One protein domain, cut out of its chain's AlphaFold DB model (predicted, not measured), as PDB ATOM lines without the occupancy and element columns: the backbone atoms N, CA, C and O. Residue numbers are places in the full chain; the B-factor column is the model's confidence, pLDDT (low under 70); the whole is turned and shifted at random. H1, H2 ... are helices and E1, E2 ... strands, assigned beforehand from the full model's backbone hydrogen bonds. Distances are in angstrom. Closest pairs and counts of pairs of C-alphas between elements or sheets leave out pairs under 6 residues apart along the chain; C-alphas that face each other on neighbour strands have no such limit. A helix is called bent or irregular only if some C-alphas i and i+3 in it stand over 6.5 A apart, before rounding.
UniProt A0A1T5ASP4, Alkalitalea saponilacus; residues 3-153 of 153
ATOM      1  N   MET A   3      27.821 -52.976 -17.314       97.31
ATOM      2  CA  MET A   3      29.168 -53.303 -17.803       97.31
ATOM      3  C   MET A   3      29.475 -54.808 -17.789       97.31
ATOM      4  O   MET A   3      30.048 -55.323 -18.738       97.31
ATOM      5  N   GLU A   4      29.089 -55.525 -16.732       97.25
ATOM      6  CA  GLU A   4      29.337 -56.971 -16.629       97.25
ATOM      7  C   GLU A   4      28.586 -57.730 -17.723       97.25
ATOM      8  O   GLU A   4      29.157 -58.607 -18.360       97.25
ATOM      9  N   LYS A   5      27.332 -57.342 -17.991       97.69
ATOM     10  CA  LYS A   5      26.537 -57.939 -19.065       97.69
ATOM     11  C   LYS A   5      27.101 -57.610 -20.448       97.69
ATOM     12  O   LYS A   5      27.152 -58.489 -21.298       97.69
ATOM     13  N   ALA A   6      27.532 -56.369 -20.670       98.44
ATOM     14  CA  ALA A   6      28.148 -55.961 -21.930       98.44
ATOM     15  C   ALA A   6      29.431 -56.756 -22.228       98.44
ATOM     16  O   ALA A   6      29.606 -57.258 -23.334       98.44
ATOM     17  N   LEU A   7      30.295 -56.927 -21.223       98.56
ATOM     18  CA  LEU A   7      31.527 -57.709 -21.350       98.56
ATOM     19  C   LEU A   7      31.262 -59.210 -21.486       98.56
ATOM     20  O   LEU A   7      31.990 -59.888 -22.201       98.56
ATOM     21  N   GLN A   8      30.216 -59.728 -20.835       98.44
ATOM     22  CA  GLN A   8      29.779 -61.106 -21.048       98.44
ATOM     23  C   GLN A   8      29.387 -61.329 -22.513       98.44
ATOM     24  O   GLN A   8      29.887 -62.268 -23.119       98.44
ATOM     25  N   ILE A   9      28.572 -60.440 -23.094       98.56
ATOM     26  CA  ILE A   9      28.171 -60.524 -24.508       98.56
ATOM     27  C   ILE A   9      29.405 -60.495 -25.417       98.56
ATOM     28  O   ILE A   9      29.542 -61.353 -26.278       98.56
ATOM     29  N   ALA A  10      30.336 -59.560 -25.196       98.44
ATOM     30  CA  ALA A  10      31.570 -59.489 -25.982       98.44
ATOM     31  C   ALA A  10      32.425 -60.767 -25.865       98.44
ATOM     32  O   ALA A  10      33.000 -61.220 -26.850       98.44
ATOM     33  N   SER A  11      32.478 -61.378 -24.677       98.50
ATOM     34  CA  SER A  11      33.203 -62.633 -24.452       98.50
ATOM     35  C   SER A  11      32.516 -63.853 -25.071       98.50
ATOM     36  O   SER A  11      33.208 -64.804 -25.434       98.50
ATOM     37  N   GLU A  12      31.184 -63.878 -25.121       98.38
ATOM     38  CA  GLU A  12      30.395 -64.965 -25.717       98.38
ATOM     39  C   GLU A  12      30.365 -64.869 -27.250       98.38
ATOM     40  O   GLU A  12      30.235 -65.895 -27.918       98.38
ATOM     41  N   HIS A  13      30.573 -63.663 -27.788       98.25
ATOM     42  CA  HIS A  13      30.530 -63.345 -29.213       98.25
ATOM     43  C   HIS A  13      31.823 -62.669 -29.713       98.25
ATOM     44  O   HIS A  13      31.801 -61.502 -30.124       98.25
ATOM     45  N   PRO A  14      32.978 -63.364 -29.702       97.88
ATOM     46  CA  PRO A  14      34.247 -62.794 -30.157       97.88
ATOM     47  C   PRO A  14      34.238 -62.391 -31.642       97.88
ATOM     48  O   PRO A  14      35.020 -61.534 -32.045       97.88
ATOM     49  N   GLU A  15      33.347 -62.965 -32.458       98.25
ATOM     50  CA  GLU A  15      33.143 -62.607 -33.868       98.25
ATOM     51  C   GLU A  15      32.634 -61.177 -34.081       98.25
ATOM     52  O   GLU A  15      32.693 -60.666 -35.197       98.25
ATOM     53  N   LEU A  16      32.120 -60.540 -33.027       97.69
ATOM     54  CA  LEU A  16      31.679 -59.150 -33.059       97.69
ATOM     55  C   LEU A  16      32.841 -58.154 -32.990       97.69
ATOM     56  O   LEU A  16      32.617 -56.977 -33.264       97.69
ATOM     57  N   GLU A  17      34.043 -58.611 -32.611       98.06
ATOM     58  CA  GLU A  17      35.259 -57.793 -32.481       98.06
ATOM     59  C   GLU A  17      35.048 -56.507 -31.652       98.06
ATOM     60  O   GLU A  17      35.637 -55.466 -31.933       98.06
ATOM     61  N   ALA A  18      34.190 -56.574 -30.627       98.31
ATOM     62  CA  ALA A  18      33.822 -55.411 -29.823       98.31
ATOM     63  C   ALA A  18      35.008 -54.878 -29.002       98.31
ATOM     64  O   ALA A  18      35.721 -55.641 -28.341       98.31
ATOM     65  N   ASP A  19      35.178 -53.556 -28.977       98.50
ATOM     66  CA  ASP A  19      36.204 -52.907 -28.158       98.50
ATOM     67  C   ASP A  19      35.812 -52.936 -26.668       98.50
ATOM     68  O   ASP A  19      34.954 -52.184 -26.196       98.50
ATOM     69  N   GLU A  20      36.466 -53.806 -25.893       98.25
ATOM     70  CA  GLU A  20      36.227 -53.937 -24.452       98.25
ATOM     71  C   GLU A  20      36.490 -52.650 -23.655       98.25
ATOM     72  O   GLU A  20      35.832 -52.422 -22.634       98.25
ATOM     73  N   ILE A  21      37.455 -51.820 -24.066       98.19
ATOM     74  CA  ILE A  21      37.748 -50.553 -23.385       98.19
ATOM     75  C   ILE A  21      36.578 -49.601 -23.619       98.19
ATOM     76  O   ILE A  21      36.035 -49.054 -22.655       98.19
ATOM     77  N   LEU A  22      36.125 -49.489 -24.868       98.44
ATOM     78  CA  LEU A  22      34.972 -48.668 -25.227       98.44
ATOM     79  C   LEU A  22      33.690 -49.142 -24.528       98.44
ATOM     80  O   LEU A  22      32.923 -48.319 -24.025       98.44
ATOM     81  N   LEU A  23      33.477 -50.458 -24.411       98.62
ATOM     82  CA  LEU A  23      32.355 -51.020 -23.655       98.62
ATOM     83  C   LEU A  23      32.389 -50.611 -22.181       98.62
ATOM     84  O   LEU A  23      31.353 -50.237 -21.629       98.62
ATOM     85  N   ARG A  24      33.559 -50.666 -21.533       98.50
ATOM     86  CA  ARG A  24      33.718 -50.270 -20.125       98.50
ATOM     87  C   ARG A  24      33.434 -48.787 -19.934       98.50
ATOM     88  O   ARG A  24      32.590 -48.440 -19.108       98.50
ATOM     89  N   GLU A  25      34.100 -47.935 -20.708       98.25
ATOM     90  CA  GLU A  25      33.937 -46.481 -20.633       98.25
ATOM     91  C   GLU A  25      32.492 -46.068 -20.933       98.25
ATOM     92  O   GLU A  25      31.860 -45.363 -20.143       98.25
ATOM     93  N   GLY A  26      31.930 -46.585 -22.027       98.38
ATOM     94  CA  GLY A  26      30.559 -46.318 -22.441       98.38
ATOM     95  C   GLY A  26      29.533 -46.802 -21.417       98.38
ATOM     96  O   GLY A  26      28.624 -46.057 -21.060       98.38
ATOM     97  N   CYS A  27      29.690 -48.004 -20.854       97.94
ATOM     98  CA  CYS A  27      28.790 -48.497 -19.807       97.94
ATOM     99  C   CYS A  27      28.836 -47.639 -18.538       97.94
ATOM    100  O   CYS A  27      27.810 -47.492 -17.876       97.94
ATOM    101  N   MET A  28      29.994 -47.084 -18.178       96.44
ATOM    102  CA  MET A  28      30.116 -46.211 -17.009       96.44
ATOM    103  C   MET A  28      29.489 -44.832 -17.242       96.44
ATOM    104  O   MET A  28      28.972 -44.242 -16.296       96.44
ATOM    105  N   LEU A  29      29.525 -44.333 -18.482       97.88
ATOM    106  CA  LEU A  29      29.189 -42.944 -18.804       97.88
ATOM    107  C   LEU A  29      27.883 -42.750 -19.585       97.88
ATOM    108  O   LEU A  29      27.426 -41.615 -19.655       97.88
ATOM    109  N   HIS A  30      27.246 -43.806 -20.114       97.81
ATOM    110  CA  HIS A  30      26.037 -43.690 -20.957       97.81
ATOM    111  C   HIS A  30      24.944 -42.800 -20.344       97.81
ATOM    112  O   HIS A  30      24.295 -42.040 -21.055       97.81
ATOM    113  N   ASP A  31      24.814 -42.844 -19.019       97.25
ATOM    114  CA  ASP A  31      23.794 -42.148 -18.237       97.25
ATOM    115  C   ASP A  31      24.292 -40.887 -17.518       97.25
ATOM    116  O   ASP A  31      23.581 -40.339 -16.676       97.25
ATOM    117  N   ILE A  32      25.504 -40.399 -17.809       97.62
ATOM    118  CA  ILE A  32      26.117 -39.293 -17.052       97.62
ATOM    119  C   ILE A  32      25.240 -38.031 -17.015       97.62
ATOM    120  O   ILE A  32      25.213 -37.331 -16.006       97.62
ATOM    121  N   GLY A  33      24.456 -37.784 -18.069       98.00
ATOM    122  CA  GLY A  33      23.546 -36.641 -18.150       98.00
ATOM    123  C   GLY A  33      22.313 -36.723 -17.247       98.00
ATOM    124  O   GLY A  33      21.596 -35.732 -17.131       98.00
ATOM    125  N   ILE A  34      22.049 -37.858 -16.579       97.00
ATOM    126  CA  ILE A  34      20.914 -38.004 -15.651       97.00
ATOM    127  C   ILE A  34      20.972 -36.959 -14.528       97.00
ATOM    128  O   ILE A  34      19.921 -36.516 -14.058       97.00
ATOM    129  N   VAL A  35      22.175 -36.531 -14.127       96.75
ATOM    130  CA  VAL A  35      22.387 -35.567 -13.033       96.75
ATOM    131  C   VAL A  35      21.705 -34.216 -13.271       96.75
ATOM    132  O   VAL A  35      21.280 -33.578 -12.313       96.75
ATOM    133  N   GLU A  36      21.521 -33.830 -14.533       98.12
ATOM    134  CA  GLU A  36      20.864 -32.582 -14.944       98.12
ATOM    135  C   GLU A  36      19.353 -32.753 -15.187       98.12
ATOM    136  O   GLU A  36      18.656 -31.810 -15.573       98.12
ATOM    137  N   THR A  37      18.814 -33.957 -14.965       98.12
ATOM    138  CA  THR A  37      17.400 -34.264 -15.203       98.12
ATOM    139  C   THR A  37      16.570 -34.361 -13.927       98.12
ATOM    140  O   THR A  37      17.060 -34.676 -12.840       98.12
ATOM    141  N   TYR A  38      15.271 -34.114 -14.071       97.38
ATOM    142  CA  TYR A  38      14.277 -34.266 -13.023       97.38
ATOM    143  C   TYR A  38      13.694 -35.687 -13.036       97.38
ATOM    144  O   TYR A  38      12.808 -36.001 -13.836       97.38
ATOM    145  N   ALA A  39      14.186 -36.537 -12.132       95.50
ATOM    146  CA  ALA A  39      13.694 -37.896 -11.882       95.50
ATOM    147  C   ALA A  39      13.795 -38.232 -10.375       95.50
ATOM    148  O   ALA A  39      14.710 -38.943  -9.935       95.50
ATOM    149  N   PRO A  40      12.886 -37.696  -9.537       94.50
ATOM    150  CA  PRO A  40      12.959 -37.826  -8.078       94.50
ATOM    151  C   PRO A  40      12.950 -39.272  -7.564       94.50
ATOM    152  O   PRO A  40      13.490 -39.552  -6.496       94.50
ATOM    153  N   GLU A  41      12.361 -40.205  -8.313       92.12
ATOM    154  CA  GLU A  41      12.306 -41.636  -8.001       92.12
ATOM    155  C   GLU A  41      13.679 -42.322  -7.976       92.12
ATOM    156  O   GLU A  41      13.812 -43.401  -7.393       92.12
ATOM    157  N   ILE A  42      14.683 -41.694  -8.591       92.94
ATOM    158  CA  ILE A  42      16.093 -42.095  -8.555       92.94
ATOM    159  C   ILE A  42      16.985 -40.998  -7.952       92.94
ATOM    160  O   ILE A  42      18.198 -41.025  -8.120       92.94
ATOM    161  N   HIS A  43      16.388 -40.066  -7.199       93.00
ATOM    162  CA  HIS A  43      17.068 -38.966  -6.508       93.00
ATOM    163  C   HIS A  43      17.773 -37.949  -7.424       93.00
ATOM    164  O   HIS A  43      18.771 -37.349  -7.020       93.00
ATOM    165  N   CYS A  44      17.235 -37.699  -8.621       96.00
ATOM    166  CA  CYS A  44      17.718 -36.651  -9.525       96.00
ATOM    167  C   CYS A  44      16.750 -35.459  -9.542       96.00
ATOM    168  O   CYS A  44      15.541 -35.633  -9.707       96.00
ATOM    169  N   PHE A  45      17.287 -34.251  -9.348       97.25
ATOM    170  CA  PHE A  45      16.520 -33.015  -9.136       97.25
ATOM    171  C   PHE A  45      16.953 -31.882 -10.078       97.25
ATOM    172  O   PHE A  45      16.806 -30.712  -9.731       97.25
ATOM    173  N   GLY A  46      17.517 -32.222 -11.240       97.19
ATOM    174  CA  GLY A  46      17.887 -31.239 -12.255       97.19
ATOM    175  C   GLY A  46      16.671 -30.601 -12.931       97.19
ATOM    176  O   GLY A  46      15.522 -30.892 -12.595       97.19
ATOM    177  N   GLU A  47      16.918 -29.718 -13.895       97.00
ATOM    178  CA  GLU A  47      15.873 -28.891 -14.516       97.00
ATOM    179  C   GLU A  47      15.269 -29.521 -15.782       97.00
ATOM    180  O   GLU A  47      14.186 -29.132 -16.229       97.00
ATOM    181  N   HIS A  48      15.947 -30.509 -16.370       98.06
ATOM    182  CA  HIS A  48      15.561 -31.072 -17.660       98.06
ATOM    183  C   HIS A  48      14.653 -32.308 -17.537       98.06
ATOM    184  O   HIS A  48      14.790 -33.099 -16.606       98.06
ATOM    185  N   PRO A  49      13.744 -32.562 -18.497       97.25
ATOM    186  CA  PRO A  49      13.025 -33.832 -18.565       97.25
ATOM    187  C   PRO A  49      13.984 -35.028 -18.665       97.25
ATOM    188  O   PRO A  49      14.945 -34.973 -19.432       97.25
ATOM    189  N   TYR A  50      13.675 -36.137 -17.978       96.94
ATOM    190  CA  TYR A  50      14.512 -37.351 -17.963       96.94
ATOM    191  C   TYR A  50      14.948 -37.813 -19.359       96.94
ATOM    192  O   TYR A  50      16.093 -38.190 -19.552       96.94
ATOM    193  N   ILE A  51      14.074 -37.729 -20.365       96.56
ATOM    194  CA  ILE A  51      14.374 -38.159 -21.741       96.56
ATOM    195  C   ILE A  51      15.584 -37.441 -22.375       96.56
ATOM    196  O   ILE A  51      16.176 -37.969 -23.309       96.56
ATOM    197  N   LEU A  52      15.986 -36.274 -21.860       98.25
ATOM    198  CA  LEU A  52      17.123 -35.508 -22.375       98.25
ATOM    199  C   LEU A  52      18.488 -35.974 -21.853       98.25
ATOM    200  O   LEU A  52      19.497 -35.506 -22.377       98.25
ATOM    201  N   HIS A  53      18.546 -36.886 -20.872       98.31
ATOM    202  CA  HIS A  53      19.813 -37.321 -20.259       98.31
ATOM    203  C   HIS A  53      20.857 -37.784 -21.289       98.31
ATOM    204  O   HIS A  53      22.036 -37.490 -21.118       98.31
ATOM    205  N   GLY A  54      20.439 -38.441 -22.378       98.06
ATOM    206  CA  GLY A  54      21.351 -38.882 -23.436       98.06
ATOM    207  C   GLY A  54      22.029 -37.731 -24.186       98.06
ATOM    208  O   GLY A  54      23.251 -37.718 -24.313       98.06
ATOM    209  N   ILE A  55      21.261 -36.723 -24.626       98.25
ATOM    210  CA  ILE A  55      21.797 -35.518 -25.295       98.25
ATOM    211  C   ILE A  55      22.660 -34.701 -24.333       98.25
ATOM    212  O   ILE A  55      23.743 -34.249 -24.700       98.25
ATOM    213  N   ILE A  56      22.189 -34.517 -23.096       98.62
ATOM    214  CA  ILE A  56      22.930 -33.773 -22.077       98.62
ATOM    215  C   ILE A  56      24.267 -34.464 -21.802       98.62
ATOM    216  O   ILE A  56      25.311 -33.822 -21.874       98.62
ATOM    217  N   GLY A  57      24.250 -35.781 -21.580       98.56
ATOM    218  CA  GLY A  57      25.457 -36.572 -21.361       98.56
ATOM    219  C   GLY A  57      26.411 -36.520 -22.553       98.56
ATOM    220  O   GLY A  57      27.605 -36.298 -22.370       98.56
ATOM    221  N   GLY A  58      25.886 -36.618 -23.779       98.50
ATOM    222  CA  GLY A  58      26.674 -36.453 -25.000       98.50
ATOM    223  C   GLY A  58      27.382 -35.097 -25.066       98.50
ATOM    224  O   GLY A  58      28.576 -35.037 -25.361       98.50
ATOM    225  N   ASN A  59      26.690 -34.008 -24.730       98.44
ATOM    226  CA  ASN A  59      27.282 -32.669 -24.688       98.44
ATOM    227  C   ASN A  59      28.348 -32.533 -23.596       98.44
ATOM    228  O   ASN A  59      29.446 -32.067 -23.896       98.44
ATOM    229  N   MET A  60      28.079 -33.019 -22.380       98.50
ATOM    230  CA  MET A  60      29.062 -33.024 -21.288       98.50
ATOM    231  C   MET A  60      30.350 -33.742 -21.704       98.50
ATOM    232  O   MET A  60      31.448 -33.243 -21.466       98.50
ATOM    233  N   LEU A  61      30.235 -34.898 -22.363       98.44
ATOM    234  CA  LEU A  61      31.395 -35.655 -22.833       98.44
ATOM    235  C   LEU A  61      32.184 -34.894 -23.902       98.44
ATOM    236  O   LEU A  61      33.412 -34.849 -23.829       98.44
ATOM    237  N   ARG A  62      31.505 -34.244 -24.857       98.38
ATOM    238  CA  ARG A  62      32.166 -33.397 -25.866       98.38
ATOM    239  C   ARG A  62      32.910 -32.222 -25.232       98.38
ATOM    240  O   ARG A  62      34.035 -31.944 -25.635       98.38
ATOM    241  N   GLU A  63      32.334 -31.567 -24.228       98.19
ATOM    242  CA  GLU A  63      32.987 -30.467 -23.498       98.19
ATOM    243  C   GLU A  63      34.267 -30.911 -22.772       98.19
ATOM    244  O   GLU A  63      35.201 -30.123 -22.625       98.19
ATOM    245  N   HIS A  64      34.346 -32.185 -22.378       97.75
ATOM    246  CA  HIS A  64      35.517 -32.785 -21.733       97.75
ATOM    247  C   HIS A  64      36.467 -33.495 -22.718       97.75
ATOM    248  O   HIS A  64      37.407 -34.164 -22.291       97.75
ATOM    249  N   GLY A  65      36.247 -33.365 -24.032       97.88
ATOM    250  CA  GLY A  65      37.088 -33.974 -25.069       97.88
ATOM    251  C   GLY A  65      36.860 -35.476 -25.298       97.88
ATOM    252  O   GLY A  65      37.597 -36.090 -26.064       97.88
ATOM    253  N   LEU A  66      35.827 -36.072 -24.696       97.69
ATOM    254  CA  LEU A  66      35.464 -37.493 -24.805       97.69
ATOM    255  C   LEU A  66      34.438 -37.730 -25.925       97.69
ATOM    256  O   LEU A  66      33.392 -38.353 -25.736       97.69
ATOM    257  N   HIS A  67      34.720 -37.198 -27.114       97.19
ATOM    258  CA  HIS A  67      33.790 -37.222 -28.249       97.19
ATOM    259  C   HIS A  67      33.393 -38.641 -28.681       97.19
ATOM    260  O   HIS A  67      32.268 -38.835 -29.142       97.19
ATOM    261  N   HIS A  68      34.286 -39.622 -28.517       95.12
ATOM    262  CA  HIS A  68      34.059 -41.018 -28.903       95.12
ATOM    263  C   HIS A  68      32.967 -41.710 -28.077       95.12
ATOM    264  O   HIS A  68      32.387 -42.684 -28.542       95.12
ATOM    265  N   LEU A  69      32.641 -41.189 -26.892       98.00
ATOM    266  CA  LEU A  69      31.606 -41.737 -26.008       98.00
ATOM    267  C   LEU A  69      30.248 -41.044 -26.161       98.00
ATOM    268  O   LEU A  69      29.233 -41.561 -25.698       98.00
ATOM    269  N   ALA A  70      30.203 -39.876 -26.809       98.25
ATOM    270  CA  ALA A  70      28.995 -39.055 -26.854       98.25
ATOM    271  C   ALA A  70      27.822 -39.762 -27.557       98.25
ATOM    272  O   ALA A  70      26.692 -39.706 -27.073       98.25
ATOM    273  N   ALA A  71      28.095 -40.481 -28.651       97.56
ATOM    274  CA  ALA A  71      27.072 -41.215 -29.397       97.56
ATOM    275  C   ALA A  71      26.423 -42.331 -28.557       97.56
ATOM    276  O   ALA A  71      25.215 -42.547 -28.651       97.56
ATOM    277  N   ILE A  72      27.192 -42.979 -27.673       98.25
ATOM    278  CA  ILE A  72      26.683 -44.000 -26.747       98.25
ATOM    279  C   ILE A  72      25.634 -43.376 -25.814       98.25
ATOM    280  O   ILE A  72      24.539 -43.920 -25.670       98.25
ATOM    281  N   CYS A  73      25.915 -42.207 -25.230       98.06
ATOM    282  CA  CYS A  73      24.933 -41.485 -24.414       98.06
ATOM    283  C   CYS A  73      23.675 -41.138 -25.212       98.06
ATOM    284  O   CYS A  73      22.561 -41.346 -24.744       98.06
ATOM    285  N   GLU A  74      23.823 -40.652 -26.434       98.25
ATOM    286  CA  GLU A  74      22.688 -40.179 -27.224       98.25
ATOM    287  C   GLU A  74      21.774 -41.322 -27.680       98.25
ATOM    288  O   GLU A  74      20.554 -41.171 -27.713       98.25
ATOM    289  N   ARG A  75      22.343 -42.489 -27.987       97.94
ATOM    290  CA  ARG A  75      21.647 -43.561 -28.713       97.94
ATOM    291  C   ARG A  75      21.210 -44.742 -27.842       97.94
ATOM    292  O   ARG A  75      20.530 -45.638 -28.334       97.94
ATOM    293  N   HIS A  76      21.539 -44.758 -26.546       96.88
ATOM    294  CA  HIS A  76      21.218 -45.896 -25.667       96.88
ATOM    295  C   HIS A  76      19.768 -45.917 -25.132       96.88
ATOM    296  O   HIS A  76      19.323 -46.927 -24.570       96.88
ATOM    297  N   THR A  77      19.015 -44.817 -25.258       94.56
ATOM    298  CA  THR A  77      17.649 -44.724 -24.717       94.56
ATOM    299  C   THR A  77      16.704 -45.692 -25.434       94.56
ATOM    300  O   THR A  77      16.617 -45.726 -26.659       94.56
ATOM    301  N   GLY A  78      15.941 -46.483 -24.668       92.44
ATOM    302  CA  GLY A  78      15.143 -47.578 -25.234       92.44
ATOM    303  C   GLY A  78      16.042 -48.608 -25.927       92.44
ATOM    304  O   GLY A  78      17.032 -49.018 -25.332       92.44
ATOM    305  N   ALA A  79      15.700 -49.011 -27.152       95.06
ATOM    306  CA  ALA A  79      16.579 -49.757 -28.061       95.06
ATOM    307  C   ALA A  79      17.227 -48.828 -29.120       95.06
ATOM    308  O   ALA A  79      17.580 -49.284 -30.210       95.06
ATOM    309  N   GLY A  80      17.267 -47.516 -28.848       96.00
ATOM    310  CA  GLY A  80      17.419 -46.412 -29.804       96.00
ATOM    311  C   GLY A  80      16.083 -45.706 -30.079       96.00
ATOM    312  O   GLY A  80      15.018 -46.260 -29.780       96.00
ATOM    313  N   LEU A  81      16.106 -44.516 -30.675       96.75
ATOM    314  CA  LEU A  81      14.908 -43.776 -31.098       96.75
ATOM    315  C   LEU A  81      15.070 -43.283 -32.538       96.75
ATOM    316  O   LEU A  81      16.037 -42.588 -32.832       96.75
ATOM    317  N   SER A  82      14.146 -43.624 -33.437       96.81
ATOM    318  CA  SER A  82      14.148 -43.057 -34.792       96.81
ATOM    319  C   SER A  82      13.574 -41.640 -34.815       96.81
ATOM    320  O   SER A  82      12.804 -41.251 -33.930       96.81
ATOM    321  N   ALA A  83      13.884 -40.881 -35.865       97.56
ATOM    322  CA  ALA A  83      13.309 -39.557 -36.092       97.56
ATOM    323  C   ALA A  83      11.769 -39.606 -36.104       97.56
ATOM    324  O   ALA A  83      11.112 -38.773 -35.478       97.56
ATOM    325  N   ASP A  84      11.189 -40.623 -36.749       96.38
ATOM    326  CA  ASP A  84       9.738 -40.825 -36.802       96.38
ATOM    327  C   ASP A  84       9.135 -41.084 -35.415       96.38
ATOM    328  O   ASP A  84       8.070 -40.550 -35.093       96.38
ATOM    329  N   GLU A  85       9.805 -41.881 -34.573       95.88
ATOM    330  CA  GLU A  85       9.366 -42.130 -33.197       95.88
ATOM    331  C   GLU A  85       9.417 -40.847 -32.365       95.88
ATOM    332  O   GLU A  85       8.455 -40.551 -31.654       95.88
ATOM    333  N   ILE A  86      10.491 -40.061 -32.499       96.75
ATOM    334  CA  ILE A  86      10.667 -38.770 -31.820       96.75
ATOM    335  C   ILE A  86       9.545 -37.800 -32.205       96.75
ATOM    336  O   ILE A  86       8.886 -37.242 -31.323       96.75
ATOM    337  N   ILE A  87       9.271 -37.653 -33.505       97.00
ATOM    338  CA  ILE A  87       8.218 -36.770 -34.027       97.00
ATOM    339  C   ILE A  87       6.833 -37.244 -33.570       97.00
ATOM    340  O   ILE A  87       6.049 -36.460 -33.030       97.00
ATOM    341  N   THR A  88       6.522 -38.530 -33.755       95.19
ATOM    342  CA  THR A  88       5.189 -39.091 -33.473       95.19
ATOM    343  C   THR A  88       4.855 -39.034 -31.987       95.19
ATOM    344  O   THR A  88       3.724 -38.719 -31.609       95.19
ATOM    345  N   GLN A  89       5.842 -39.306 -31.133       93.75
ATOM    346  CA  GLN A  89       5.685 -39.250 -29.680       93.75
ATOM    347  C   GLN A  89       5.845 -37.830 -29.117       93.75
ATOM    348  O   GLN A  89       5.633 -37.634 -27.920       93.75
ATOM    349  N   LYS A  90       6.170 -36.836 -29.960       96.38
ATOM    350  CA  LYS A  90       6.424 -35.439 -29.569       96.38
ATOM    351  C   LYS A  90       7.491 -35.333 -28.477       96.38
ATOM    352  O   LYS A  90       7.337 -34.573 -27.518       96.38
ATOM    353  N   LEU A  91       8.549 -36.135 -28.596       95.94
ATOM    354  CA  LEU A  91       9.661 -36.090 -27.653       95.94
ATOM    355  C   LEU A  91      10.436 -34.780 -27.854       95.94
ATOM    356  O   LEU A  91      10.618 -34.359 -28.995       95.94
ATOM    357  N   PRO A  92      10.940 -34.145 -26.783       96.94
ATOM    358  CA  PRO A  92      11.735 -32.919 -26.870       96.94
ATOM    359  C   PRO A  92      13.177 -33.184 -27.355       96.94
ATOM    360  O   PRO A  92      14.121 -32.574 -26.869       96.94
ATOM    361  N   LEU A  93      13.358 -34.125 -28.282       97.44
ATOM    362  CA  LEU A  93      14.647 -34.530 -28.838       97.44
ATOM    363  C   LEU A  93      14.814 -33.976 -30.263       97.44
ATOM    364  O   LEU A  93      13.817 -33.655 -30.916       97.44
ATOM    365  N   PRO A  94      16.052 -33.869 -30.780       96.81
ATOM    366  CA  PRO A  94      16.279 -33.521 -32.179       96.81
ATOM    367  C   PRO A  94      15.553 -34.491 -33.122       96.81
ATOM    368  O   PRO A  94      15.550 -35.696 -32.894       96.81
ATOM    369  N   HIS A  95      14.951 -33.980 -34.198       97.50
ATOM    370  CA  HIS A  95      14.218 -34.789 -35.184       97.50
ATOM    371  C   HIS A  95      15.174 -35.519 -36.148       97.50
ATOM    372  O   HIS A  95      15.149 -35.295 -37.357       97.50
ATOM    373  N   VAL A  96      16.056 -36.348 -35.599       97.50
ATOM    374  CA  VAL A  96      17.052 -37.153 -36.317       97.50
ATOM    375  C   VAL A  96      17.082 -38.555 -35.722       97.50
ATOM    376  O   VAL A  96      16.629 -38.758 -34.597       97.50
ATOM    377  N   ASP A  97      17.621 -39.523 -36.459       97.75
ATOM    378  CA  ASP A  97      17.793 -40.866 -35.920       97.75
ATOM    379  C   ASP A  97      18.832 -40.869 -34.793       97.75
ATOM    380  O   ASP A  97      19.972 -40.430 -34.944       97.75
ATOM    381  N   MET A  98      18.413 -41.400 -33.650       97.69
ATOM    382  CA  MET A  98      19.209 -41.627 -32.450       97.69
ATOM    383  C   MET A  98      19.242 -43.134 -32.164       97.69
ATOM    384  O   MET A  98      18.883 -43.603 -31.081       97.69
ATOM    385  N   LEU A  99      19.598 -43.909 -33.189       97.94
ATOM    386  CA  LEU A  99      19.676 -45.370 -33.159       97.94
ATOM    387  C   LEU A  99      21.124 -45.819 -32.909       97.94
ATOM    388  O   LEU A  99      22.026 -45.166 -33.427       97.94
ATOM    389  N   PRO A 100      21.365 -46.915 -32.164       97.94
ATOM    390  CA  PRO A 100      22.714 -47.439 -31.973       97.94
ATOM    391  C   PRO A 100      23.277 -47.979 -33.297       97.94
ATOM    392  O   PRO A 100      22.674 -48.846 -33.937       97.94
ATOM    393  N   GLU A 101      24.439 -47.478 -33.705       97.44
ATOM    394  CA  GLU A 101      25.055 -47.788 -35.000       97.44
ATOM    395  C   GLU A 101      26.167 -48.833 -34.865       97.44
ATOM    396  O   GLU A 101      26.118 -49.877 -35.534       97.44
ATOM    397  N   THR A 102      27.137 -48.585 -33.977       98.19
ATOM    398  CA  THR A 102      28.271 -49.495 -33.749       98.19
ATOM    399  C   THR A 102      27.868 -50.715 -32.926       98.19
ATOM    400  O   THR A 102      26.779 -50.783 -32.347       98.19
ATOM    401  N   ILE A 103      28.746 -51.718 -32.890       98.44
ATOM    402  CA  ILE A 103      28.491 -52.921 -32.103       98.44
ATOM    403  C   ILE A 103      28.517 -52.625 -30.601       98.44
ATOM    404  O   ILE A 103      27.658 -53.112 -29.870       98.44
ATOM    405  N   GLU A 104      29.399 -51.734 -30.153       98.69
ATOM    406  CA  GLU A 104      29.477 -51.276 -28.767       98.69
ATOM    407  C   GLU A 104      28.224 -50.501 -28.369       98.69
ATOM    408  O   GLU A 104      27.638 -50.784 -27.325       98.69
ATOM    409  N   GLU A 105      27.753 -49.582 -29.219       98.56
ATOM    410  CA  GLU A 105      26.496 -48.865 -28.986       98.56
ATOM    411  C   GLU A 105      25.322 -49.842 -28.812       98.56
ATOM    412  O   GLU A 105      24.527 -49.695 -27.879       98.56
ATOM    413  N   LYS A 106      25.229 -50.877 -29.660       98.56
ATOM    414  CA  LYS A 106      24.173 -51.902 -29.581       98.56
ATOM    415  C   LYS A 106      24.289 -52.754 -28.321       98.56
ATOM    416  O   LYS A 106      23.283 -52.947 -27.640       98.56
ATOM    417  N   ILE A 107      25.490 -53.228 -27.982       98.69
ATOM    418  CA  ILE A 107      25.733 -54.034 -26.777       98.69
ATOM    419  C   ILE A 107      25.355 -53.238 -25.523       98.69
ATOM    420  O   ILE A 107      24.629 -53.751 -24.670       98.69
ATOM    421  N   ILE A 108      25.792 -51.980 -25.412       98.56
ATOM    422  CA  ILE A 108      25.504 -51.127 -24.249       98.56
ATOM    423  C   ILE A 108      24.005 -50.827 -24.166       98.56
ATOM    424  O   ILE A 108      23.398 -50.998 -23.105       98.56
ATOM    425  N   CYS A 109      23.389 -50.434 -25.286       97.75
ATOM    426  CA  CYS A 109      21.954 -50.170 -25.369       97.75
ATOM    427  C   CYS A 109      21.129 -51.397 -24.945       97.75
ATOM    428  O   CYS A 109      20.198 -51.281 -24.144       97.75
ATOM    429  N   PHE A 110      21.510 -52.588 -25.412       98.25
ATOM    430  CA  PHE A 110      20.880 -53.848 -25.036       98.25
ATOM    431  C   PHE A 110      21.075 -54.175 -23.552       98.25
ATOM    432  O   PHE A 110      20.096 -54.428 -22.842       98.25
ATOM    433  N   ALA A 111      22.319 -54.144 -23.067       98.00
ATOM    434  CA  ALA A 111      22.675 -54.499 -21.697       98.00
ATOM    435  C   ALA A 111      21.973 -53.604 -20.664       98.00
ATOM    436  O   ALA A 111      21.487 -54.103 -19.644       98.00
ATOM    437  N   ASP A 112      21.840 -52.305 -20.948       97.31
ATOM    438  CA  ASP A 112      21.155 -51.348 -20.075       97.31
ATOM    439  C   ASP A 112      19.700 -51.762 -19.783       97.31
ATOM    440  O   ASP A 112      19.207 -51.622 -18.658       97.31
ATOM    441  N   LYS A 113      19.002 -52.384 -20.748       96.19
ATOM    442  CA  LYS A 113      17.578 -52.732 -20.577       96.19
ATOM    443  C   LYS A 113      17.338 -53.751 -19.466       96.19
ATOM    444  O   LYS A 113      16.238 -53.792 -18.892       96.19
ATOM    445  N   PHE A 114      18.357 -54.536 -19.127       96.69
ATOM    446  CA  PHE A 114      18.288 -55.574 -18.108       96.69
ATOM    447  C   PHE A 114      18.414 -55.043 -16.678       96.69
ATOM    448  O   PHE A 114      18.031 -55.755 -15.754       96.69
ATOM    449  N   TYR A 115      18.835 -53.796 -16.464       95.19
ATOM    450  CA  TYR A 115      19.023 -53.239 -15.120       95.19
ATOM    451  C   TYR A 115      18.067 -52.076 -14.839       95.19
ATOM    452  O   TYR A 115      17.425 -51.531 -15.739       95.19
ATOM    453  N   SER A 116      17.838 -51.775 -13.561       88.50
ATOM    454  CA  SER A 116      17.024 -50.631 -13.130       88.50
ATOM    455  C   SER A 116      17.911 -49.568 -12.492       88.50
ATOM    456  O   SER A 116      18.965 -49.903 -11.969       88.50
ATOM    457  N   LYS A 117      17.476 -48.305 -12.511       83.50
ATOM    458  CA  LYS A 117      18.215 -47.172 -11.927       83.50
ATOM    459  C   LYS A 117      17.785 -46.841 -10.485       83.50
ATOM    460  O   LYS A 117      18.222 -45.848  -9.928       83.50
ATOM    461  N   GLY A 118      16.916 -47.662  -9.882       80.31
ATOM    462  CA  GLY A 118      16.313 -47.402  -8.568       80.31
ATOM    463  C   GLY A 118      16.431 -48.578  -7.597       80.31
ATOM    464  O   GLY A 118      17.522 -48.985  -7.223       80.31
ATOM    465  N   LYS A 119      15.289 -49.132  -7.170       73.50
ATOM    466  CA  LYS A 119      15.185 -50.055  -6.018       73.50
ATOM    467  C   LYS A 119      16.099 -51.287  -6.031       73.50
ATOM    468  O   LYS A 119      16.400 -51.794  -4.959       73.50
ATOM    469  N   ASP A 120      16.460 -51.805  -7.201       85.50
ATOM    470  CA  ASP A 120      17.268 -53.021  -7.319       85.50
ATOM    471  C   ASP A 120      18.256 -52.857  -8.483       85.50
ATOM    472  O   ASP A 120      17.957 -53.180  -9.637       85.50
ATOM    473  N   LEU A 121      19.387 -52.209  -8.181       83.25
ATOM    474  CA  LEU A 121      20.397 -51.801  -9.163       83.25
ATOM    475  C   LEU A 121      21.186 -52.993  -9.718       83.25
ATOM    476  O   LEU A 121      21.593 -52.983 -10.877       83.25
ATOM    477  N   THR A 122      21.394 -54.025  -8.898       87.50
ATOM    478  CA  THR A 122      22.257 -55.167  -9.231       87.50
ATOM    479  C   THR A 122      21.486 -56.356  -9.789       87.50
ATOM    480  O   THR A 122      22.075 -57.198 -10.467       87.50
ATOM    481  N   LYS A 123      20.172 -56.435  -9.555       93.12
ATOM    482  CA  LYS A 123      19.351 -57.533 -10.060       93.12
ATOM    483  C   LYS A 123      19.026 -57.378 -11.535       93.12
ATOM    484  O   LYS A 123      18.289 -56.482 -11.952       93.12
ATOM    485  N   GLU A 124      19.490 -58.352 -12.302       95.56
ATOM    486  CA  GLU A 124      19.138 -58.491 -13.704       95.56
ATOM    487  C   GLU A 124      17.647 -58.844 -13.869       95.56
ATOM    488  O   GLU A 124      17.091 -59.725 -13.202       95.56
ATOM    489  N   LYS A 125      16.963 -58.129 -14.761       95.69
ATOM    490  CA  LYS A 125      15.589 -58.422 -15.171       95.69
ATOM    491  C   LYS A 125      15.591 -59.647 -16.085       95.69
ATOM    492  O   LYS A 125      16.438 -59.776 -16.955       95.69
ATOM    493  N   SER A 126      14.572 -60.498 -15.977       96.38
ATOM    494  CA  SER A 126      14.372 -61.557 -16.969       96.38
ATOM    495  C   SER A 126      14.036 -60.976 -18.345       96.38
ATOM    496  O   SER A 126      13.364 -59.943 -18.443       96.38
ATOM    497  N   LEU A 127      14.403 -61.692 -19.412       96.75
ATOM    498  CA  LEU A 127      14.100 -61.305 -20.794       96.75
ATOM    499  C   LEU A 127      12.606 -61.008 -21.010       96.75
ATOM    500  O   LEU A 127      12.243 -60.024 -21.650       96.75
ATOM    501  N   HIS A 128      11.720 -61.811 -20.410       96.38
ATOM    502  CA  HIS A 128      10.275 -61.577 -20.457       96.38
ATOM    503  C   HIS A 128       9.884 -60.208 -19.873       96.38
ATOM    504  O   HIS A 128       9.065 -59.491 -20.451       96.38
ATOM    505  N   LYS A 129      10.481 -59.818 -18.739       95.44
ATOM    506  CA  LYS A 129      10.219 -58.520 -18.103       95.44
ATOM    507  C   LYS A 129      10.750 -57.366 -18.954       95.44
ATOM    508  O   LYS A 129      10.072 -56.345 -19.040       95.44
ATOM    509  N   VAL A 130      11.912 -57.537 -19.587       95.88
ATOM    510  CA  VAL A 130      12.478 -56.539 -20.505       95.88
ATOM    511  C   VAL A 130      11.577 -56.354 -21.727       95.88
ATOM    512  O   VAL A 130      11.117 -55.238 -21.963       95.88
ATOM    513  N   ARG A 131      11.207 -57.437 -22.426       95.94
ATOM    514  CA  ARG A 131      10.289 -57.394 -23.583       95.94
ATOM    515  C   ARG A 131       8.954 -56.726 -23.250       95.94
ATOM    516  O   ARG A 131       8.487 -55.877 -24.003       95.94
ATOM    517  N   LYS A 132       8.363 -57.044 -22.091       94.38
ATOM    518  CA  LYS A 132       7.123 -56.406 -21.610       94.38
ATOM    519  C   LYS A 132       7.291 -54.911 -21.310       94.38
ATOM    520  O   LYS A 132       6.326 -54.158 -21.400       94.38
ATOM    521  N   GLY A 133       8.481 -54.484 -20.891       92.12
ATOM    522  CA  GLY A 133       8.816 -53.067 -20.747       92.12
ATOM    523  C   GLY A 133       8.889 -52.382 -22.108       92.12
ATOM    524  O   GLY A 133       8.193 -51.397 -22.330       92.12
ATOM    525  N   MET A 134       9.651 -52.963 -23.035       92.38
ATOM    526  CA  MET A 134       9.844 -52.442 -24.391       92.38
ATOM    527  C   MET A 134       8.535 -52.319 -25.174       92.38
ATOM    528  O   MET A 134       8.305 -51.299 -25.815       92.38
ATOM    529  N   SER A 135       7.626 -53.290 -25.047       90.81
ATOM    530  CA  SER A 135       6.331 -53.268 -25.742       90.81
ATOM    531  C   SER A 135       5.445 -52.071 -25.371       90.81
ATOM    532  O   SER A 135       4.523 -51.744 -26.108       90.81
ATOM    533  N   ARG A 136       5.692 -51.413 -24.228       88.56
ATOM    534  CA  ARG A 136       4.959 -50.201 -23.817       88.56
ATOM    535  C   ARG A 136       5.379 -48.960 -24.600       88.56
ATOM    536  O   ARG A 136       4.627 -47.995 -24.622       88.56
ATOM    537  N   HIS A 137       6.563 -48.989 -25.209       83.44
ATOM    538  CA  HIS A 137       7.143 -47.872 -25.954       83.44
ATOM    539  C   HIS A 137       6.911 -47.978 -27.472       83.44
ATOM    540  O   HIS A 137       7.332 -47.092 -28.208       83.44
ATOM    541  N   GLY A 138       6.231 -49.034 -27.932       87.12
ATOM    542  CA  GLY A 138       5.881 -49.259 -29.335       87.12
ATOM    543  C   GLY A 138       6.409 -50.587 -29.882       87.12
ATOM    544  O   GLY A 138       7.370 -51.164 -29.370       87.12
ATOM    545  N   GLU A 139       5.773 -51.081 -30.947       91.06
ATOM    546  CA  GLU A 139       6.167 -52.335 -31.603       91.06
ATOM    547  C   GLU A 139       7.549 -52.232 -32.258       91.06
ATOM    548  O   GLU A 139       8.324 -53.184 -32.198       91.06
ATOM    549  N   THR A 140       7.902 -51.065 -32.804       92.25
ATOM    550  CA  THR A 140       9.205 -50.813 -33.438       92.25
ATOM    551  C   THR A 140      10.365 -50.951 -32.449       92.25
ATOM    552  O   THR A 140      11.335 -51.651 -32.738       92.25
ATOM    553  N   GLN A 141      10.239 -50.366 -31.253       92.75
ATOM    554  CA  GLN A 141      11.205 -50.518 -30.158       92.75
ATOM    555  C   GLN A 141      11.372 -51.985 -29.741       92.75
ATOM    556  O   GLN A 141      12.491 -52.459 -29.539       92.75
ATOM    557  N   LEU A 142      10.265 -52.728 -29.621       95.50
ATOM    558  CA  LEU A 142      10.313 -54.152 -29.287       95.50
ATOM    559  C   LEU A 142      10.968 -54.976 -30.401       95.50
ATOM    560  O   LEU A 142      11.741 -55.884 -30.103       95.50
ATOM    561  N   LYS A 143      10.678 -54.666 -31.667       96.38
ATOM    562  CA  LYS A 143      11.278 -55.336 -32.821       96.38
ATOM    563  C   LYS A 143      12.798 -55.153 -32.828       96.38
ATOM    564  O   LYS A 143      13.499 -56.157 -32.833       96.38
ATOM    565  N   ARG A 144      13.293 -53.916 -32.700       96.25
ATOM    566  CA  ARG A 144      14.738 -53.625 -32.611       96.25
ATOM    567  C   ARG A 144      15.402 -54.320 -31.422       96.25
ATOM    568  O   ARG A 144      16.495 -54.860 -31.542       96.25
ATOM    569  N   PHE A 145      14.728 -54.363 -30.272       97.44
ATOM    570  CA  PHE A 145      15.226 -55.121 -29.123       97.44
ATOM    571  C   PHE A 145      15.305 -56.632 -29.402       97.44
ATOM    572  O   PHE A 145      16.259 -57.276 -28.980       97.44
ATOM    573  N   ASN A 146      14.326 -57.206 -30.106       97.81
ATOM    574  CA  ASN A 146      14.354 -58.623 -30.469       97.81
ATOM    575  C   ASN A 146      15.442 -58.940 -31.501       97.81
ATOM    576  O   ASN A 146      16.071 -59.982 -31.371       97.81
ATOM    577  N   GLU A 147      15.711 -58.044 -32.450       97.88
ATOM    578  CA  GLU A 147      16.853 -58.167 -33.368       97.88
ATOM    579  C   GLU A 147      18.173 -58.216 -32.577       97.88
ATOM    580  O   GLU A 147      19.007 -59.081 -32.817       97.88
ATOM    581  N   MET A 148      18.329 -57.382 -31.541       98.12
ATOM    582  CA  MET A 148      19.480 -57.478 -30.630       98.12
ATOM    583  C   MET A 148      19.487 -58.771 -29.798       98.12
ATOM    584  O   MET A 148      20.558 -59.293 -29.508       98.12
ATOM    585  N   CYS A 149      18.327 -59.327 -29.424       98.06
ATOM    586  CA  CYS A 149      18.287 -60.652 -28.795       98.06
ATOM    587  C   CYS A 149      18.841 -61.736 -29.718       98.06
ATOM    588  O   CYS A 149      19.534 -62.611 -29.229       98.06
ATOM    589  N   GLU A 150      18.520 -61.697 -31.011       97.88
ATOM    590  CA  GLU A 150      19.025 -62.670 -31.989       97.88
ATOM    591  C   GLU A 150      20.540 -62.545 -32.200       97.88
ATOM    592  O   GLU A 150      21.186 -63.516 -32.580       97.88
ATOM    593  N   MET A 151      21.105 -61.360 -31.944       97.06
ATOM    594  CA  MET A 151      22.545 -61.118 -32.029       97.06
ATOM    595  C   MET A 151      23.325 -61.546 -30.780       97.06
ATOM    596  O   MET A 151      24.496 -61.876 -30.916       97.06
ATOM    597  N   PHE A 152      22.727 -61.468 -29.585       98.19
ATOM    598  CA  PHE A 152      23.464 -61.501 -28.307       98.19
ATOM    599  C   PHE A 152      23.037 -62.602 -27.320       98.19
ATOM    600  O   PHE A 152      23.556 -62.628 -26.203       98.19
ATOM    601  N   LEU A 153      22.029 -63.422 -27.642       95.31
ATOM    602  CA  LEU A 153      21.513 -64.506 -26.786       95.31
ATOM    603  C   LEU A 153      21.482 -65.834 -27.541       95.31
ATOM    604  O   LEU A 153      21.679 -66.873 -26.872       95.31
TER     605      LEU A 153
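Overview. This is residues 3 to 153 of the 153 residues of a protein of Alkalitalea saponilacus (UniProt A0A1T5ASP4). Three helical hairpins, H1 with H2, H4 with H5 and H8 with H9, are gathered round one helix in the middle, H7, which touches H1, H2, H5 and H9. H3 packs on H4, H6 lies off to the outside and touches no helix, and the short strand E1 lies far from the middle after H3. The printed part has 151 residues, with nine named helices and one named strand in the order H1 H2 H3 E1 H4 H5 H6 H7 H8 H9; E1 pairs with no named strand, and the class is mostly helix. The whole is compact, with a radius of gyration of the C-alphas of 14.7 A, and rounded, spanning 41 by 36 by 33 A.

Along the chain. H1, residues 3 to 12, begins at C-alpha 3 at (29.168, -53.303, -17.803). H2 is residues 20 to 29, H3 residues 32 to 36 and E1 residues 37 to 39. H4, residues 50 to 63, is 20.5 A long; H5 is residues 67 to 75 and H6 residues 83 to 89. H3, H4 and H5 are irregular: C-alphas 32 and 35 are 6.6 A apart, only just irregular, C-alphas 51 and 54 7.2 A, and C-alphas 68 and 71 7.0 A. H7, residues 103 to 112, begins at (28.491, -52.921, -32.103). H8, residues 127 to 137, is 16.0 A long, and H9, residues 139 to 152, is 19.9 A long and ends at (23.464, -61.501, -28.307).

Arrangement. H7 is the hub. It touches H1 at a steep tilt of 52 degrees, opposite ways, the closest C-alphas being those of Ala 6 and Ala 111, 5.7 A apart. It touches H2 at 45 degrees, steep, Leu 23 to Glu 104 being the closest C-alphas at 5.9 A, and H5 at 50 degrees, steep, Ile 72 to Glu 105 at 5.4 A. It touches H9 at 69 degrees, steep but only just short of about perpendicular, Phe 110 to Met 148 at 6.8 A. The hairpin H1 and H2 has a shallow tilt of 24 degrees, with C-alphas of Met 3 and Cys 27 closest at 5.2 A. The hairpin H4 and H5 stands at 8 degrees, shallow, Gly 58 to Ala 70 at 3.9 A. In the hairpin H8 and H9, at 31 degrees, shallow, H9 touches H8 with residues 141 to 145 alone, Met 134 to Leu 142 at 5.2 A. H3 touches H4, Gly 33 to Gly 57 at 3.7 A. Every O i to N i+4 pair is within hydrogen-bond range in H1, H2, H6, H7 and H9; in H4 8 of 10 are, in H5 3 of 5, in H8 5 of 7, and in H3 0 of 1, with 1 of 2 O i to N i+3 pairs.

Size, cuts and confidence. The two C-alphas farthest apart are those of Glu 15 and Glu 47, 42.5 A. The printed part has no cut. The links H6 to H7, residues 90 to 102, and H7 to H8, residues 113 to 126, are long. The mean pLDDT of the printed part is 96.1, and no printed residue is under 70.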